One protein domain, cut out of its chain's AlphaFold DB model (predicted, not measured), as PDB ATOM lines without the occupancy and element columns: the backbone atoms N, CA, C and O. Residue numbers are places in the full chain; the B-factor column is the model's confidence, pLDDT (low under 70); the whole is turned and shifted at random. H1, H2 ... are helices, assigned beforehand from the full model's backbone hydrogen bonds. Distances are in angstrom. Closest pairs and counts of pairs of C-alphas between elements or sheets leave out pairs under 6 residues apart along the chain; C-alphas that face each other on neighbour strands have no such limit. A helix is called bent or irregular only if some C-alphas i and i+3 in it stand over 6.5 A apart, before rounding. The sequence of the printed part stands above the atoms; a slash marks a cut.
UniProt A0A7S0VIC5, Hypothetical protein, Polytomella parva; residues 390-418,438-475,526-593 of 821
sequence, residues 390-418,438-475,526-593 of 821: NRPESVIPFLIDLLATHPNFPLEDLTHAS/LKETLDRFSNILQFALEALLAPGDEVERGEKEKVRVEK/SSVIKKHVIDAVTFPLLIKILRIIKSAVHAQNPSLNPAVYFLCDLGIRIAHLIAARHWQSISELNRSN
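This is residues 390 to 418, 438 to 475 and 526 to 593 of the 821 residues of the protein "Hypothetical protein" of Polytomella parva (UniProt A0A7S0VIC5). One long helix, H7, runs through the model, and H1, H3 and H6 pack on it to form a four-helix core, with H3 crossing it. H2 meets residues 560 to 563 of H7 at a corner, near the beginning of H7, while H4 and H5 lie toward the other end, where residues 464 to 475 of H4 stick out as an arm. The 135 printed residues hold seven named helices, H1 to H7 in chain order, and no named strand; the class is all helix. The whole is loose, with a radius of gyration of the C-alphas of 17.6 A and spans of 51 by 40 by 27 A.

The hub is H7, residues 558 to 592, which touches four helices. H6, residues 538 to 550, touches residues 564 to 579 of H7; the two form a helical hairpin, opposite ways at a shallow tilt of 19 degrees, and their closest C-alphas, of Lys 550 and Tyr 565, are 5.1 A apart. H3, residues 438 to 457, touches residues 570 to 579 of H7 at a steep tilt of 54 degrees; the closest C-alphas are those of Gln 450 and Ile 574, 6.2 A. H1, residues 392 to 404, H6 and H7 make a bundle, each touching the other two. Residues 400 to 404 of H1 touch H7, Ala 404 to Ala 563 being the closest C-alphas at 5.2 A, and residues 393 to 397 touch H6, closest at Glu 393 and Leu 542, 6.4 A between C-alphas. H1 also touches H3 at a shallow tilt of 10 degrees, opposite ways, the closest C-alphas being those of Glu 393 and Leu 456, 6.7 A. H2, residues 411 to 417, touches residues 560 to 563 of H7 and is about perpendicular to it, 76 degrees; the closest C-alphas are those of Leu 411 and Ala 563, 6.4 A. H4, residues 461 to 475, touches no helix but is near H5, residues 526 to 532: the closest C-alphas, of Asp 461 and Lys 531, are 5.7 A apart. In H2, H3, H5 and H6 every O i to N i+4 pair is within hydrogen-bond range; the counts are 6 of 9 in H1, 10 of 11 in H4 and 29 of 31 in H7.

H7 measures 51.6 A from C-alpha 558 at (61.540, 110.812, 91.716) to C-alpha 592 at (100.046, 123.787, 59.917); it is irregular, with C-alphas 559 and 562 7.3 A apart. H3 is 27.8 A long, H4 20.4 A, H1 19.6 A and H6 18.2 A. H1 begins with C-alpha 392 at (87.656, 110.780, 87.737).

The farthest C-alphas, of His 416 and Lys 475, are 57.6 A apart. Residues 419 to 437 and 476 to 525 are not printed; the gaps between C-alphas are 13.3 A and 27.0 A. Of the links printed whole, none is long. Mean pLDDT of the printed part is 72.6; 50 residues are under 70, among them 459 to 475, 526 to 537 and 582 to 593.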
ATOM      1  N   ASN A 390      90.423 107.668  92.052       49.97
ATOM      2  CA  ASN A 390      90.999 106.648  91.144       49.97
ATOM      3  C   ASN A 390      90.230 106.374  89.822       49.97
ATOM      4  O   ASN A 390      90.663 105.528  89.038       49.97
ATOM      5  N   ARG A 391      89.076 107.012  89.599       66.88
ATOM      6  CA  ARG A 391      88.303 107.042  88.344       66.88
ATOM      7  C   ARG A 391      87.587 108.391  88.256       66.88
ATOM      8  O   ARG A 391      86.485 108.509  88.805       66.88
ATOM      9  N   PRO A 392      88.185 109.423  87.650       69.69
ATOM     10  CA  PRO A 392      87.656 110.780  87.737       69.69
ATOM     11  C   PRO A 392      86.330 110.930  86.959       69.69
ATOM     12  O   PRO A 392      85.479 111.737  87.324       69.69
ATOM     13  N   GLU A 393      86.042 110.061  85.985       79.19
ATOM     14  CA  GLU A 393      84.755 110.010  85.269       79.19
ATOM     15  C   GLU A 393      83.582 109.635  86.191       79.19
ATOM     16  O   GLU A 393      82.426 109.956  85.904       79.19
ATOM     17  N   SER A 394      83.865 108.976  87.325       78.75
ATOM     18  CA  SER A 394      82.854 108.645  88.336       78.75
ATOM     19  C   SER A 394      82.335 109.864  89.107       78.75
ATOM     20  O   SER A 394      81.315 109.749  89.783       78.75
ATOM     21  N   VAL A 395      82.965 111.036  88.954       85.25
ATOM     22  CA  VAL A 395      82.508 112.306  89.540       85.25
ATOM     23  C   VAL A 395      81.237 112.828  88.864       85.25
ATOM     24  O   VAL A 395      80.400 113.413  89.543       85.25
ATOM     25  N   ILE A 396      81.034 112.579  87.563       89.00
ATOM     26  CA  ILE A 396      79.860 113.079  86.820       89.00
ATOM     27  C   ILE A 396      78.511 112.613  87.410       89.00
ATOM     28  O   ILE A 396      77.646 113.468  87.599       89.00
ATOM     29  N   PRO A 397      78.309 111.326  87.771       89.06
ATOM     30  CA  PRO A 397      77.143 110.887  88.538       89.06
ATOM     31  C   PRO A 397      76.888 111.708  89.808       89.06
ATOM     32  O   PRO A 397      75.771 112.178  90.007       89.06
ATOM     33  N   PHE A 398      77.914 111.918  90.642       88.31
ATOM     34  CA  PHE A 398      77.778 112.673  91.892       88.31
ATOM     35  C   PHE A 398      77.534 114.162  91.647       88.31
ATOM     36  O   PHE A 398      76.770 114.774  92.383       88.31
ATOM     37  N   LEU A 399      78.142 114.744  90.611       90.56
ATOM     38  CA  LEU A 399      77.919 116.138  90.245       90.56
ATOM     39  C   LEU A 399      76.482 116.363  89.761       90.56
ATOM     40  O   LEU A 399      75.871 117.351  90.142       90.56
ATOM     41  N   ILE A 400      75.920 115.450  88.966       92.12
ATOM     42  CA  ILE A 400      74.533 115.571  88.496       92.12
ATOM     43  C   ILE A 400      73.534 115.363  89.642       92.12
ATOM     44  O   ILE A 400      72.579 116.127  89.730       92.12
ATOM     45  N   ASP A 401      73.777 114.411  90.551       90.56
ATOM     46  CA  ASP A 401      72.976 114.228  91.778       90.56
ATOM     47  C   ASP A 401      73.041 115.496  92.662       90.56
ATOM     48  O   ASP A 401      72.010 116.017  93.082       90.56
ATOM     49  N   LEU A 402      74.236 116.074  92.853       91.75
ATOM     50  CA  LEU A 402      74.468 117.298  93.637       91.75
ATOM     51  C   LEU A 402      73.854 118.561  93.009       91.75
ATOM     52  O   LEU A 402      73.359 119.422  93.732       91.75
ATOM     53  N   LEU A 403      73.881 118.695  91.678       91.69
ATOM     54  CA  LEU A 403      73.259 119.825  90.983       91.69
ATOM     55  C   LEU A 403      71.729 119.682  90.911       91.69
ATOM     56  O   LEU A 403      71.033 120.679  91.070       91.69
ATOM     57  N   ALA A 404      71.197 118.466  90.739       91.12
ATOM     58  CA  ALA A 404      69.752 118.211  90.742       91.12
ATOM     59  C   ALA A 404      69.117 118.339  92.139       91.12
ATOM     60  O   ALA A 404      67.945 118.691  92.248       91.12
ATOM     61  N   THR A 405      69.882 118.067  93.201       90.62
ATOM     62  CA  THR A 405      69.462 118.250  94.607       90.62
ATOM     63  C   THR A 405      69.798 119.634  95.173       90.62
ATOM     64  O   THR A 405      69.502 119.909  96.338       90.62
ATOM     65  N   HIS A 406      70.402 120.526  94.380       90.44
ATOM     66  CA  HIS A 406      70.762 121.867  94.830       90.44
ATOM     67  C   HIS A 406      69.497 122.685  95.169       90.44
ATOM     68  O   HIS A 406      68.587 122.745  94.343       90.44
ATOM     69  N   PRO A 407      69.417 123.371  96.329       84.06
ATOM     70  CA  PRO A 407      68.183 124.036  96.771       84.06
ATOM     71  C   PRO A 407      67.735 125.184  95.856       84.06
ATOM     72  O   PRO A 407      66.557 125.516  95.827       84.06
ATOM     73  N   ASN A 408      68.660 125.761  95.084       84.50
ATOM     74  CA  ASN A 408      68.361 126.794  94.088       84.50
ATOM     75  C   ASN A 408      68.169 126.205  92.675       84.50
ATOM     76  O   ASN A 408      68.326 126.935  91.699       84.50
ATOM     77  N   PHE A 409      67.950 124.893  92.517       85.00
ATOM     78  CA  PHE A 409      67.638 124.329  91.204       85.00
ATOM     79  C   PHE A 409      66.183 124.675  90.830       85.00
ATOM     80  O   PHE A 409      65.280 124.308  91.583       85.00
ATOM     81  N   PRO A 410      65.927 125.351  89.691       82.12
ATOM     82  CA  PRO A 410      64.609 125.884  89.339       82.12
ATOM     83  C   PRO A 410      63.713 124.779  88.757       82.12
ATOM     84  O   PRO A 410      63.384 124.752  87.571       82.12
ATOM     85  N   LEU A 411      63.379 123.796  89.598       80.56
ATOM     86  CA  LEU A 411      62.614 122.607  89.222       80.56
ATOM     87  C   LEU A 411      61.198 122.976  88.766       80.56
ATOM     88  O   LEU A 411      60.733 122.463  87.750       80.56
ATOM     89  N   GLU A 412      60.545 123.872  89.507       78.50
ATOM     90  CA  GLU A 412      59.190 124.347  89.224       78.50
ATOM     91  C   GLU A 412      59.169 125.084  87.880       78.50
ATOM     92  O   GLU A 412      58.464 124.647  86.969       78.50
ATOM     93  N   ASP A 413      60.035 126.087  87.690       73.19
ATOM     94  CA  ASP A 413      60.162 126.828  86.425       73.19
ATOM     95  C   ASP A 413      60.458 125.908  85.231       73.19
ATOM     96  O   ASP A 413      59.865 126.071  84.168       73.19
ATOM     97  N   LEU A 414      61.316 124.891  85.388       64.75
ATOM     98  CA  LEU A 414      61.582 123.909  84.329       64.75
ATOM     99  C   LEU A 414      60.356 123.044  84.002       64.75
ATOM    100  O   LEU A 414      60.129 122.729  82.828       64.75
ATOM    101  N   THR A 415      59.543 122.674  84.997       68.81
ATOM    102  CA  THR A 415      58.268 121.981  84.740       68.81
ATOM    103  C   THR A 415      57.212 122.899  84.123       68.81
ATOM    104  O   THR A 415      56.472 122.450  83.248       68.81
ATOM    105  N   HIS A 416      57.183 124.183  84.488       64.12
ATOM    106  CA  HIS A 416      56.269 125.171  83.916       64.12
ATOM    107  C   HIS A 416      56.657 125.567  82.487       64.12
ATOM    108  O   HIS A 416      55.800 125.526  81.612       64.12
ATOM    109  N   ALA A 417      57.933 125.824  82.192       58.47
ATOM    110  CA  ALA A 417      58.424 126.071  80.832       58.47
ATOM    111  C   ALA A 417      58.179 124.869  79.896       58.47
ATOM    112  O   ALA A 417      57.846 125.042  78.726       58.47
ATOM    113  N   SER A 418      58.255 123.641  80.425       50.53
ATOM    114  CA  SER A 418      57.893 122.419  79.686       50.53
ATOM    115  C   SER A 418      56.382 122.275  79.428       50.53
ATOM    116  O   SER A 418      55.989 121.474  78.582       50.53
ATOM    117  N   LEU A 438      65.979 132.585  85.938       77.44
ATOM    118  CA  LEU A 438      66.036 131.216  85.428       77.44
ATOM    119  C   LEU A 438      67.294 131.021  84.572       77.44
ATOM    120  O   LEU A 438      68.104 130.138  84.861       77.44
ATOM    121  N   LYS A 439      67.506 131.882  83.569       80.94
ATOM    122  CA  LYS A 439      68.674 131.821  82.686       80.94
ATOM    123  C   LYS A 439      69.988 131.933  83.455       80.94
ATOM    124  O   LYS A 439      70.839 131.070  83.276       80.94
ATOM    125  N   GLU A 440      70.155 132.923  84.333       83.38
ATOM    126  CA  GLU A 440      71.372 133.054  85.147       83.38
ATOM    127  C   GLU A 440      71.655 131.794  85.971       83.38
ATOM    128  O   GLU A 440      72.803 131.367  86.098       83.38
ATOM    129  N   THR A 441      70.612 131.176  86.523       80.44
ATOM    130  CA  THR A 441      70.737 129.959  87.326       80.44
ATOM    131  C   THR A 441      71.141 128.755  86.468       80.44
ATOM    132  O   THR A 441      72.050 128.008  86.842       80.44
ATOM    133  N   LEU A 442      70.554 128.603  85.277       83.75
ATOM    134  CA  LEU A 442      70.936 127.566  84.314       83.75
ATOM    135  C   LEU A 442      72.343 127.793  83.733       83.75
ATOM    136  O   LEU A 442      73.104 126.832  83.622       83.75
ATOM    137  N   ASP A 443      72.733 129.038  83.447       85.81
ATOM    138  CA  ASP A 443      74.079 129.406  82.989       85.81
ATOM    139  C   ASP A 443      75.129 129.101  84.075       85.81
ATOM    140  O   ASP A 443      76.194 128.554  83.778       85.81
ATOM    141  N   ARG A 444      74.830 129.351  85.361       85.69
ATOM    142  CA  ARG A 444      75.699 128.958  86.490       85.69
ATOM    143  C   ARG A 444      75.885 127.437  86.567       85.69
ATOM    144  O   ARG A 444      77.021 126.980  86.696       85.69
ATOM    145  N   PHE A 445      74.816 126.646  86.442       87.12
ATOM    146  CA  PHE A 445      74.926 125.179  86.422       87.12
ATOM    147  C   PHE A 445      75.640 124.653  85.170       87.12
ATOM    148  O   PHE A 445      76.455 123.735  85.280       87.12
ATOM    149  N   SER A 446      75.403 125.271  84.009       88.44
ATOM    150  CA  SER A 446      76.125 125.002  82.762       88.44
ATOM    151  C   SER A 446      77.628 125.214  82.942       88.44
ATOM    152  O   SER A 446      78.405 124.310  82.659       88.44
ATOM    153  N   ASN A 447      78.041 126.342  83.530       89.81
ATOM    154  CA  ASN A 447      79.449 126.653  83.793       89.81
ATOM    155  C   ASN A 447      80.109 125.678  84.788       89.81
ATOM    156  O   ASN A 447      81.259 125.290  84.588       89.81
ATOM    157  N   ILE A 448      79.401 125.235  85.835       89.06
ATOM    158  CA  ILE A 448      79.919 124.224  86.782       89.06
ATOM    159  C   ILE A 448      80.102 122.866  86.085       89.06
ATOM    160  O   ILE A 448      81.128 122.203  86.263       89.06
ATOM    161  N   LEU A 449      79.121 122.455  85.277       90.81
ATOM    162  CA  LEU A 449      79.154 121.193  84.541       90.81
ATOM    163  C   LEU A 449      80.183 121.224  83.397       90.81
ATOM    164  O   LEU A 449      80.857 120.221  83.163       90.81
ATOM    165  N   GLN A 450      80.367 122.377  82.746       90.81
ATOM    166  CA  GLN A 450      81.432 122.630  81.777       90.81
ATOM    167  C   GLN A 450      82.803 122.574  82.437       90.81
ATOM    168  O   GLN A 450      83.629 121.816  81.955       90.81
ATOM    169  N   PHE A 451      83.036 123.256  83.562       88.12
ATOM    170  CA  PHE A 451      84.319 123.177  84.269       88.12
ATOM    171  C   PHE A 451      84.694 121.731  84.635       88.12
ATOM    172  O   PHE A 451      85.831 121.312  84.436       88.12
ATOM    173  N   ALA A 452      83.732 120.939  85.121       87.25
ATOM    174  CA  ALA A 452      83.968 119.534  85.440       87.25
ATOM    175  C   ALA A 452      84.210 118.664  84.192       87.25
ATOM    176  O   ALA A 452      85.081 117.799  84.218       87.25
ATOM    177  N   LEU A 453      83.470 118.880  83.099       88.50
ATOM    178  CA  LEU A 453      83.668 118.137  81.849       88.50
ATOM    179  C   LEU A 453      84.948 118.554  81.116       88.50
ATOM    180  O   LEU A 453      85.616 117.687  80.564       88.50
ATOM    181  N   GLU A 454      85.331 119.830  81.149       85.81
ATOM    182  CA  GLU A 454      86.614 120.320  80.636       85.81
ATOM    183  C   GLU A 454      87.763 119.731  81.459       85.81
ATOM    184  O   GLU A 454      88.665 119.156  80.870       85.81
ATOM    185  N   ALA A 455      87.687 119.705  82.795       80.31
ATOM    186  CA  ALA A 455      88.701 119.049  83.635       80.31
ATOM    187  C   ALA A 455      88.819 117.520  83.422       80.31
ATOM    188  O   ALA A 455      89.854 116.940  83.747       80.31
ATOM    189  N   LEU A 456      87.779 116.861  82.892       82.56
ATOM    190  CA  LEU A 456      87.747 115.416  82.605       82.56
ATOM    191  C   LEU A 456      88.079 115.048  81.153       82.56
ATOM    192  O   LEU A 456      88.468 113.911  80.885       82.56
ATOM    193  N   LEU A 457      87.879 115.978  80.218       78.81
ATOM    194  CA  LEU A 457      88.190 115.825  78.794       78.81
ATOM    195  C   LEU A 457      89.503 116.517  78.406       78.81
ATOM    196  O   LEU A 457      90.012 116.266  77.313       78.81
ATOM    197  N   ALA A 458      90.055 117.357  79.288       71.00
ATOM    198  CA  ALA A 458      91.361 117.970  79.125       71.00
ATOM    199  C   ALA A 458      92.430 116.890  78.900       71.00
ATOM    200  O   ALA A 458      92.440 115.867  79.595       71.00
ATOM    201  N   PRO A 459      93.370 117.108  77.967       54.72
ATOM    202  CA  PRO A 459      94.518 116.228  77.850       54.72
ATOM    203  C   PRO A 459      95.318 116.255  79.159       54.72
ATOM    204  O   PRO A 459      95.640 117.326  79.679       54.72
ATOM    205  N   GLY A 460      95.694 115.077  79.669       50.41
ATOM    206  CA  GLY A 460      96.368 114.921  80.972       50.41
ATOM    207  C   GLY A 460      97.698 115.679  81.122       50.41
ATOM    208  O   GLY A 460      98.208 115.825  82.230       50.41
ATOM    209  N   ASP A 461      98.221 116.220  80.020       42.31
ATOM    210  CA  ASP A 461      99.381 117.106  79.937       42.31
ATOM    211  C   ASP A 461      99.221 118.417  80.741       42.31
ATOM    212  O   ASP A 461     100.232 119.020  81.102       42.31
ATOM    213  N   GLU A 462      97.996 118.864  81.058       45.59
ATOM    214  CA  GLU A 462      97.772 120.003  81.975       45.59
ATOM    215  C   GLU A 462      97.901 119.615  83.453       45.59
ATOM    216  O   GLU A 462      98.526 120.343  84.228       45.59
ATOM    217  N   VAL A 463      97.389 118.441  83.841       43.81
ATOM    218  CA  VAL A 463      97.531 117.912  85.210       43.81
ATOM    219  C   VAL A 463      98.998 117.577  85.486       43.81
ATOM    220  O   VAL A 463      99.551 118.026  86.492       43.81
ATOM    221  N   GLU A 464      99.669 116.895  84.550       42.56
ATOM    222  CA  GLU A 464     101.112 116.662  84.641       42.56
ATOM    223  C   GLU A 464     101.920 117.967  84.632       42.56
ATOM    224  O   GLU A 464     102.948 118.029  85.307       42.56
ATOM    225  N   ARG A 465     101.502 119.019  83.907       43.19
ATOM    226  CA  ARG A 465     102.171 120.329  83.995       43.19
ATOM    227  C   ARG A 465     102.001 120.944  85.376       43.19
ATOM    228  O   ARG A 465     103.011 121.309  85.965       43.19
ATOM    229  N   GLY A 466     100.790 120.985  85.931       46.03
ATOM    230  CA  GLY A 466     100.555 121.496  87.287       46.03
ATOM    231  C   GLY A 466     101.365 120.760  88.363       46.03
ATOM    232  O   GLY A 466     101.888 121.387  89.287       46.03
ATOM    233  N   GLU A 467     101.535 119.444  88.223       46.28
ATOM    234  CA  GLU A 467     102.351 118.630  89.130       46.28
ATOM    235  C   GLU A 467     103.863 118.850  88.922       46.28
ATOM    236  O   GLU A 467     104.587 119.151  89.876       46.28
ATOM    237  N   LYS A 468     104.351 118.802  87.674       48.97
ATOM    238  CA  LYS A 468     105.769 119.045  87.334       48.97
ATOM    239  C   LYS A 468     106.201 120.487  87.623       48.97
ATOM    240  O   LYS A 468     107.372 120.718  87.928       48.97
ATOM    241  N   GLU A 469     105.284 121.448  87.562       50.66
ATOM    242  CA  GLU A 469     105.512 122.852  87.909       50.66
ATOM    243  C   GLU A 469     105.544 123.056  89.429       50.66
ATOM    244  O   GLU A 469     106.504 123.647  89.922       50.66
ATOM    245  N   LYS A 470     104.623 122.455  90.204       48.81
ATOM    246  CA  LYS A 470     104.735 122.408  91.679       48.81
ATOM    247  C   LYS A 470     106.070 121.812  92.138       48.81
ATOM    248  O   LYS A 470     106.771 122.428  92.937       48.81
ATOM    249  N   VAL A 471     106.475 120.677  91.563       47.31
ATOM    250  CA  VAL A 471     107.764 120.025  91.866       47.31
ATOM    251  C   VAL A 471     108.973 120.872  91.419       47.31
ATOM    252  O   VAL A 471     110.068 120.718  91.965       47.31
ATOM    253  N   ARG A 472     108.810 121.795  90.459       42.88
ATOM    254  CA  ARG A 472     109.831 122.800  90.106       42.88
ATOM    255  C   ARG A 472     109.850 123.994  91.064       42.88
ATOM    256  O   ARG A 472     110.938 124.503  91.318       42.88
ATOM    257  N   VAL A 473     108.705 124.414  91.604       49.41
ATOM    258  CA  VAL A 473     108.616 125.484  92.616       49.41
ATOM    259  C   VAL A 473     109.240 125.026  93.935       49.41
ATOM    260  O   VAL A 473     110.203 125.644  94.379       49.41
ATOM    261  N   GLU A 474     108.841 123.872  94.485       45.62
ATOM    262  CA  GLU A 474     109.439 123.338  95.726       45.62
ATOM    263  C   GLU A 474     110.967 123.146  95.617       45.62
ATOM    264  O   GLU A 474     111.707 123.340  96.584       45.62
ATOM    265  N   LYS A 475     111.472 122.808  94.420       46.31
ATOM    266  CA  LYS A 475     112.917 122.684  94.161       46.31
ATOM    267  C   LYS A 475     113.646 124.020  93.987       46.31
ATOM    268  O   LYS A 475     114.860 124.038  94.184       46.31
ATOM    269  N   SER A 526     106.225 110.972  70.779       39.56
ATOM    270  CA  SER A 526     105.399 110.010  71.530       39.56
ATOM    271  C   SER A 526     104.582 110.680  72.647       39.56
ATOM    272  O   SER A 526     103.398 110.378  72.826       39.56
ATOM    273  N   SER A 527     105.170 111.654  73.356       44.94
ATOM    274  CA  SER A 527     104.435 112.452  74.347       44.94
ATOM    275  C   SER A 527     103.397 113.382  73.704       44.94
ATOM    276  O   SER A 527     102.278 113.460  74.203       44.94
ATOM    277  N   VAL A 528     103.709 114.017  72.562       40.66
ATOM    278  CA  VAL A 528     102.782 114.941  71.875       40.66
ATOM    279  C   VAL A 528     101.547 114.213  71.323       40.66
ATOM    280  O   VAL A 528     100.440 114.743  71.402       40.66
ATOM    281  N   ILE A 529     101.694 112.969  70.858       37.34
ATOM    282  CA  ILE A 529     100.558 112.147  70.402       37.34
ATOM    283  C   ILE A 529      99.610 111.819  71.573       37.34
ATOM    284  O   ILE A 529      98.398 111.989  71.445       37.34
ATOM    285  N   LYS A 530     100.137 111.473  72.758       41.72
ATOM    286  CA  LYS A 530      99.329 111.284  73.988       41.72
ATOM    287  C   LYS A 530      98.697 112.570  74.545       41.72
ATOM    288  O   LYS A 530      97.815 112.496  75.393       41.72
ATOM    289  N   LYS A 531      99.163 113.736  74.099       44.88
ATOM    290  CA  LYS A 531      98.859 115.069  74.647       44.88
ATOM    291  C   LYS A 531      97.748 115.820  73.907       44.88
ATOM    292  O   LYS A 531      97.264 116.825  74.419       44.88
ATOM    293  N   HIS A 532      97.327 115.353  72.732       44.12
ATOM    294  CA  HIS A 532      96.225 115.966  71.973       44.12
ATOM    295  C   HIS A 532      95.081 115.002  71.631       44.12
ATOM    296  O   HIS A 532      94.014 115.443  71.208       44.12
ATOM    297  N   VAL A 533      95.251 113.701  71.872       42.34
ATOM    298  CA  VAL A 533      94.131 112.758  71.915       42.34
ATOM    299  C   VAL A 533      93.363 112.989  73.221       42.34
ATOM    300  O   VAL A 533      93.866 112.656  74.292       42.34
ATOM    301  N   ILE A 534      92.130 113.516  73.143       49.41
ATOM    302  CA  ILE A 534      91.130 113.226  74.186       49.41
ATOM    303  C   ILE A 534      91.045 111.707  74.224       49.41
ATOM    304  O   ILE A 534      90.711 111.114  73.194       49.41
ATOM    305  N   ASP A 535      91.387 111.089  75.357       48.12
ATOM    306  CA  ASP A 535      91.551 109.638  75.422       48.12
ATOM    307  C   ASP A 535      90.307 108.952  74.833       48.12
ATOM    308  O   ASP A 535      89.173 109.194  75.265       48.12
ATOM    309  N   ALA A 536      90.515 108.158  73.776       50.19
ATOM    310  CA  ALA A 536      89.447 107.677  72.899       50.19
ATOM    311  C   ALA A 536      88.469 106.733  73.625       50.19
ATOM    312  O   ALA A 536      87.400 106.409  73.107       50.19
ATOM    313  N   VAL A 537      88.824 106.313  74.842       58.94
ATOM    314  CA  VAL A 537      87.967 105.602  75.793       58.94
ATOM    315  C   VAL A 537      87.103 106.569  76.619       58.94
ATOM    316  O   VAL A 537      85.914 106.311  76.812       58.94
ATOM    317  N   THR A 538      87.668 107.686  77.080       74.94
ATOM    318  CA  THR A 538      87.094 108.584  78.097       74.94
ATOM    319  C   THR A 538      85.897 109.381  77.586       74.94
ATOM    320  O   THR A 538      84.861 109.394  78.250       74.94
ATOM    321  N   PHE A 539      85.955 109.977  76.388       80.25
ATOM    322  CA  PHE A 539      84.787 110.691  75.843       80.25
ATOM    323  C   PHE A 539      83.578 109.754  75.606       80.25
ATOM    324  O   PHE A 539      82.495 110.036  76.134       80.25
ATOM    325  N   PRO A 540      83.711 108.594  74.924       77.19
ATOM    326  CA  PRO A 540      82.612 107.632  74.811       77.19
ATOM    327  C   PRO A 540      82.139 107.071  76.160       77.19
ATOM    328  O   PRO A 540      80.944 106.808  76.318       77.19
ATOM    329  N   LEU A 541      83.037 106.909  77.140       81.19
ATOM    330  CA  LEU A 541      82.693 106.490  78.501       81.19
ATOM    331  C   LEU A 541      81.834 107.543  79.217       81.19
ATOM    332  O   LEU A 541      80.782 107.188  79.746       81.19
ATOM    333  N   LEU A 542      82.210 108.822  79.172       85.56
ATOM    334  CA  LEU A 542      81.445 109.930  79.758       85.56
ATOM    335  C   LEU A 542      80.053 110.058  79.119       85.56
ATOM    336  O   LEU A 542      79.050 110.085  79.831       85.56
ATOM    337  N   ILE A 543      79.958 110.023  77.785       86.56
ATOM    338  CA  ILE A 543      78.662 110.030  77.081       86.56
ATOM    339  C   ILE A 543      77.815 108.792  77.435       86.56
ATOM    340  O   ILE A 543      76.589 108.888  77.550       86.56
ATOM    341  N   LYS A 544      78.436 107.625  77.645       88.12
ATOM    342  CA  LYS A 544      77.744 106.408  78.101       88.12
ATOM    343  C   LYS A 544      77.253 106.536  79.547       88.12
ATOM    344  O   LYS A 544      76.127 106.125  79.817       88.12
ATOM    345  N   ILE A 545      78.042 107.126  80.445       89.44
ATOM    346  CA  ILE A 545      77.660 107.410  81.838       89.44
ATOM    347  C   ILE A 545      76.464 108.370  81.874       89.44
ATOM    348  O   ILE A 545      75.443 108.032  82.469       89.44
ATOM    349  N   LEU A 546      76.531 109.497  81.159       91.25
ATOM    350  CA  LEU A 546      75.441 110.480  81.065       91.25
ATOM    351  C   LEU A 546      74.134 109.857  80.544       91.25
ATOM    352  O   LEU A 546      73.064 110.073  81.110       91.25
ATOM    353  N   ARG A 547      74.213 109.007  79.509       91.06
ATOM    354  CA  ARG A 547      73.050 108.261  78.992       91.06
ATOM    355  C   ARG A 547      72.497 107.238  79.989       91.06
ATOM    356  O   ARG A 547      71.285 107.053  80.031       91.06
ATOM    357  N   ILE A 548      73.352 106.588  80.783       89.81
ATOM    358  CA  ILE A 548      72.915 105.664  81.841       89.81
ATOM    359  C   ILE A 548      72.171 106.431  82.939       89.81
ATOM    360  O   ILE A 548      71.075 106.009  83.303       89.81
ATOM    361  N   ILE A 549      72.704 107.571  83.399       92.12
ATOM    362  CA  ILE A 549      72.051 108.426  84.407       92.12
ATOM    363  C   ILE A 549      70.689 108.911  83.888       92.12
ATOM    364  O   ILE A 549      69.688 108.720  84.571       92.12
ATOM    365  N   LYS A 550      70.607 109.420  82.646       89.62
ATOM    366  CA  LYS A 550      69.330 109.822  82.024       89.62
ATOM    367  C   LYS A 550      68.318 108.671  81.890       89.62
ATOM    368  O   LYS A 550      67.118 108.909  81.864       89.62
ATOM    369  N   SER A 551      68.781 107.424  81.787       84.12
ATOM    370  CA  SER A 551      67.907 106.240  81.739       84.12
ATOM    371  C   SER A 551      67.510 105.688  83.116       84.12
ATOM    372  O   SER A 551      66.722 104.744  83.186       84.12
ATOM    373  N   ALA A 552      68.064 106.234  84.200       84.12
ATOM    374  CA  ALA A 552      67.792 105.813  85.565       84.12
ATOM    375  C   ALA A 552      66.737 106.708  86.229       84.12
ATOM    376  O   ALA A 552      66.639 107.898  85.950       84.12
ATOM    377  N   VAL A 553      65.983 106.132  87.165       83.75
ATOM    378  CA  VAL A 553      65.125 106.893  88.081       83.75
ATOM    379  C   VAL A 553      65.975 107.349  89.265       83.75
ATOM    380  O   VAL A 553      66.670 106.531  89.875       83.75
ATOM    381  N   HIS A 554      65.902 108.632  89.618       88.25
ATOM    382  CA  HIS A 554      66.591 109.200  90.773       88.25
ATOM    383  C   HIS A 554      66.154 108.479  92.059       88.25
ATOM    384  O   HIS A 554      65.003 108.549  92.487       88.25
ATOM    385  N   ALA A 555      67.092 107.747  92.666       78.12
ATOM    386  CA  ALA A 555      66.784 106.736  93.679       78.12
ATOM    387  C   ALA A 555      66.303 107.289  95.036       78.12
ATOM    388  O   ALA A 555      65.783 106.523  95.845       78.12
ATOM    389  N   GLN A 556      66.503 108.587  95.292       81.81
ATOM    390  CA  GLN A 556      66.099 109.257  96.532       81.81
ATOM    391  C   GLN A 556      64.752 109.972  96.372       81.81
ATOM    392  O   GLN A 556      63.849 109.755  97.175       81.81
ATOM    393  N   ASN A 557      64.603 110.788  95.322       85.56
ATOM    394  CA  ASN A 557      63.379 111.534  95.049       85.56
ATOM    395  C   ASN A 557      63.036 111.543  93.540       85.56
ATOM    396  O   ASN A 557      63.670 112.267  92.771       85.56
ATOM    397  N   PRO A 558      61.993 110.809  93.106       88.50
ATOM    398  CA  PRO A 558      61.540 110.812  91.716       88.50
ATOM    399  C   PRO A 558      61.036 112.164  91.177       88.50
ATOM    400  O   PRO A 558      60.946 112.305  89.957       88.50
ATOM    401  N   SER A 559      60.726 113.164  92.017       86.69
ATOM    402  CA  SER A 559      60.348 114.501  91.516       86.69
ATOM    403  C   SER A 559      61.523 115.243  90.872       86.69
ATOM    404  O   SER A 559      61.305 116.129  90.055       86.69
ATOM    405  N   LEU A 560      62.762 114.851  91.186       89.44
ATOM    406  CA  LEU A 560      63.991 115.441  90.648       89.44
ATOM    407  C   LEU A 560      64.435 114.811  89.312       89.44
ATOM    408  O   LEU A 560      65.432 115.236  88.730       89.44
ATOM    409  N   ASN A 561      63.702 113.824  88.781       89.00
ATOM    410  CA  ASN A 561      63.998 113.230  87.469       89.00
ATOM    411  C   ASN A 561      64.107 114.272  86.327       89.00
ATOM    412  O   ASN A 561      65.065 114.170  85.562       89.00
ATOM    413  N   PRO A 562      63.229 115.296  86.200       88.81
ATOM    414  CA  PRO A 562      63.363 116.315  85.154       88.81
ATOM    415  C   PRO A 562      64.680 117.098  85.251       88.81
ATOM    416  O   PRO A 562      65.336 117.310  84.232       88.81
ATOM    417  N   ALA A 563      65.110 117.448  86.470       89.94
ATOM    418  CA  ALA A 563      66.390 118.108  86.725       89.94
ATOM    419  C   ALA A 563      67.576 117.236  86.288       89.94
ATOM    420  O   ALA A 563      68.441 117.689  85.538       89.94
ATOM    421  N   VAL A 564      67.579 115.958  86.688       92.75
ATOM    422  CA  VAL A 564      68.608 114.981  86.293       92.75
ATOM    423  C   VAL A 564      68.656 114.808  84.773       92.75
ATOM    424  O   VAL A 564      69.742 114.802  84.196       92.75
ATOM    425  N   TYR A 565      67.506 114.698  84.102       91.88
ATOM    426  CA  TYR A 565      67.445 114.525  82.647       91.88
ATOM    427  C   TYR A 565      67.941 115.770  81.900       91.88
ATOM    428  O   TYR A 565      68.728 115.631  80.961       91.88
ATOM    429  N   PHE A 566      67.548 116.968  82.348       91.31
ATOM    430  CA  PHE A 566      68.038 118.242  81.818       91.31
ATOM    431  C   PHE A 566      69.558 118.372  81.982       91.31
ATOM    432  O   PHE A 566      70.262 118.634  81.007       91.31
ATOM    433  N   LEU A 567      70.085 118.116  83.185       93.19
ATOM    434  CA  LEU A 567      71.524 118.170  83.470       93.19
ATOM    435  C   LEU A 567      72.312 117.119  82.673       93.19
ATOM    436  O   LEU A 567      73.416 117.401  82.209       93.19
ATOM    437  N   CYS A 568      71.743 115.932  82.445       94.06
ATOM    438  CA  CYS A 568      72.346 114.924  81.571       94.06
ATOM    439  C   CYS A 568      72.412 115.386  80.108       94.06
ATOM    440  O   CYS A 568      73.453 115.217  79.474       94.06
ATOM    441  N   ASP A 569      71.344 115.975  79.562       90.12
ATOM    442  CA  ASP A 569      71.343 116.484  78.184       90.12
ATOM    443  C   ASP A 569      72.256 117.703  78.015       90.12
ATOM    444  O   ASP A 569      72.975 117.798  77.017       90.12
ATOM    445  N   LEU A 570      72.286 118.601  79.003       91.00
ATOM    446  CA  LEU A 570      73.214 119.727  79.063       91.00
ATOM    447  C   LEU A 570      74.668 119.231  79.096       91.00
ATOM    448  O   LEU A 570      75.473 119.651  78.268       91.00
ATOM    449  N   GLY A 571      74.984 118.259  79.958       91.81
ATOM    450  CA  GLY A 571      76.303 117.624  80.018       91.81
ATOM    451  C   GLY A 571      76.690 116.905  78.722       91.81
ATOM    452  O   GLY A 571      77.833 117.002  78.280       91.81
ATOM    453  N   ILE A 572      75.739 116.244  78.049       89.38
ATOM    454  CA  ILE A 572      75.964 115.640  76.727       89.38
ATOM    455  C   ILE A 572      76.290 116.725  75.692       89.38
ATOM    456  O   ILE A 572      77.260 116.559  74.949       89.38
ATOM    457  N   ARG A 573      75.533 117.831  75.643       86.75
ATOM    458  CA  ARG A 573      75.790 118.959  74.723       86.75
ATOM    459  C   ARG A 573      77.165 119.579  74.972       86.75
ATOM    460  O   ARG A 573      77.949 119.695  74.035       86.75
ATOM    461  N   ILE A 574      77.476 119.898  76.227       88.25
ATOM    462  CA  ILE A 574      78.761 120.458  76.664       88.25
ATOM    463  C   ILE A 574      79.923 119.539  76.263       88.25
ATOM    464  O   ILE A 574      80.855 119.989  75.604       88.25
ATOM    465  N   ALA A 575      79.844 118.238  76.561       85.12
ATOM    466  CA  ALA A 575      80.889 117.284  76.191       85.12
ATOM    467  C   ALA A 575      81.115 117.212  74.666       85.12
ATOM    468  O   ALA A 575      82.260 117.140  74.222       85.12
ATOM    469  N   HIS A 576      80.051 117.271  73.851       84.12
ATOM    470  CA  HIS A 576      80.191 117.312  72.388       84.12
ATOM    471  C   HIS A 576      80.787 118.640  71.890       84.12
ATOM    472  O   HIS A 576      81.561 118.620  70.935       84.12
ATOM    473  N   LEU A 577      80.486 119.775  72.533       82.81
ATOM    474  CA  LEU A 577      81.100 121.073  72.216       82.81
ATOM    475  C   LEU A 577      82.598 121.094  72.553       82.81
ATOM    476  O   LEU A 577      83.393 121.572  71.747       82.81
ATOM    477  N   ILE A 578      82.994 120.527  73.696       79.19
ATOM    478  CA  ILE A 578      84.402 120.368  74.092       79.19
ATOM    479  C   ILE A 578      85.135 119.488  73.068       79.19
ATOM    480  O   ILE A 578      86.141 119.908  72.499       79.19
ATOM    481  N   ALA A 579      84.584 118.312  72.745       71.94
ATOM    482  CA  ALA A 579      85.152 117.427  71.727       71.94
ATOM    483  C   ALA A 579      85.273 118.111  70.349       71.94
ATOM    484  O   ALA A 579      86.300 117.969  69.684       71.94
ATOM    485  N   ALA A 580      84.274 118.903  69.942       69.94
ATOM    486  CA  ALA A 580      84.306 119.664  68.693       69.94
ATOM    487  C   ALA A 580      85.388 120.762  68.685       69.94
ATOM    488  O   ALA A 580      86.088 120.891  67.681       69.94
ATOM    489  N   ARG A 581      85.581 121.497  69.793       70.19
ATOM    490  CA  ARG A 581      86.670 122.487  69.941       70.19
ATOM    491  C   ARG A 581      88.043 121.833  69.771       70.19
ATOM    492  O   ARG A 581      88.845 122.299  68.967       70.19
ATOM    493  N   HIS A 582      88.298 120.714  70.450       67.94
ATOM    494  CA  HIS A 582      89.562 119.988  70.286       67.94
ATOM    495  C   HIS A 582      89.740 119.434  68.858       67.94
ATOM    496  O   HIS A 582      90.855 119.431  68.338       67.94
ATOM    497  N   TRP A 583      88.655 119.043  68.175       59.12
ATOM    498  CA  TRP A 583      88.708 118.655  66.758       59.12
ATOM    499  C   TRP A 583      89.017 119.827  65.817       59.12
ATOM    500  O   TRP A 583      89.725 119.637  64.827       59.12
ATOM    501  N   GLN A 584      88.554 121.041  66.130       61.75
ATOM    502  CA  GLN A 584      88.970 122.254  65.421       61.75
ATOM    503  C   GLN A 584      90.473 122.499  65.607       61.75
ATOM    504  O   GLN A 584      91.173 122.655  64.609       61.75
ATOM    505  N   SER A 585      90.998 122.388  66.834       51.94
ATOM    506  CA  SER A 585      92.444 122.495  67.092       51.94
ATOM    507  C   SER A 585      93.267 121.440  66.336       51.94
ATOM    508  O   SER A 585      94.329 121.762  65.811       51.94
ATOM    509  N   ILE A 586      92.780 120.199  66.201       48.38
ATOM    510  CA  ILE A 586      93.437 119.167  65.371       48.38
ATOM    511  C   ILE A 586      93.322 119.494  63.869       48.38
ATOM    512  O   ILE A 586      94.264 119.255  63.116       48.38
ATOM    513  N   SER A 587      92.219 120.094  63.408       39.62
ATOM    514  CA  SER A 587      92.104 120.568  62.021       39.62
ATOM    515  C   SER A 587      93.020 121.762  61.719       39.62
ATOM    516  O   SER A 587      93.455 121.915  60.576       39.62
ATOM    517  N   GLU A 588      93.316 122.609  62.701       51.53
ATOM    518  CA  GLU A 588      94.280 123.711  62.592       51.53
ATOM    519  C   GLU A 588      95.723 123.197  62.671       51.53
ATOM    520  O   GLU A 588      96.587 123.647  61.913       51.53
ATOM    521  N   LEU A 589      95.963 122.161  63.481       41.84
ATOM    522  CA  LEU A 589      97.213 121.408  63.480       41.84
ATOM    523  C   LEU A 589      97.450 120.721  62.124       41.84
ATOM    524  O   LEU A 589      98.562 120.757  61.621       41.84
ATOM    525  N   ASN A 590      96.412 120.198  61.461       40.91
ATOM    526  CA  ASN A 590      96.521 119.643  60.102       40.91
ATOM    527  C   ASN A 590      96.854 120.719  59.051       40.91
ATOM    528  O   ASN A 590      97.676 120.500  58.166       40.91
ATOM    529  N   ARG A 591      96.273 121.920  59.176       47.03
ATOM    530  CA  ARG A 591      96.596 123.068  58.306       47.03
ATOM    531  C   ARG A 591      98.032 123.586  58.471       47.03
ATOM    532  O   ARG A 591      98.510 124.273  57.575       47.03
ATOM    533  N   SER A 592      98.693 123.299  59.594       46.88
ATOM    534  CA  SER A 592     100.046 123.787  59.917       46.88
ATOM    535  C   SER A 592     101.130 122.700  59.895       46.88
ATOM    536  O   SER A 592     102.288 123.009  59.630       46.88
ATOM    537  N   ASN A 593     100.772 121.435  60.123       47.78
ATOM    538  CA  ASN A 593     101.643 120.263  60.032       47.78
ATOM    539  C   ASN A 593     100.816 119.020  59.615       47.78
ATOM    540  O   ASN A 593     100.345 118.260  60.473       47.78
TER     541      ASN A 593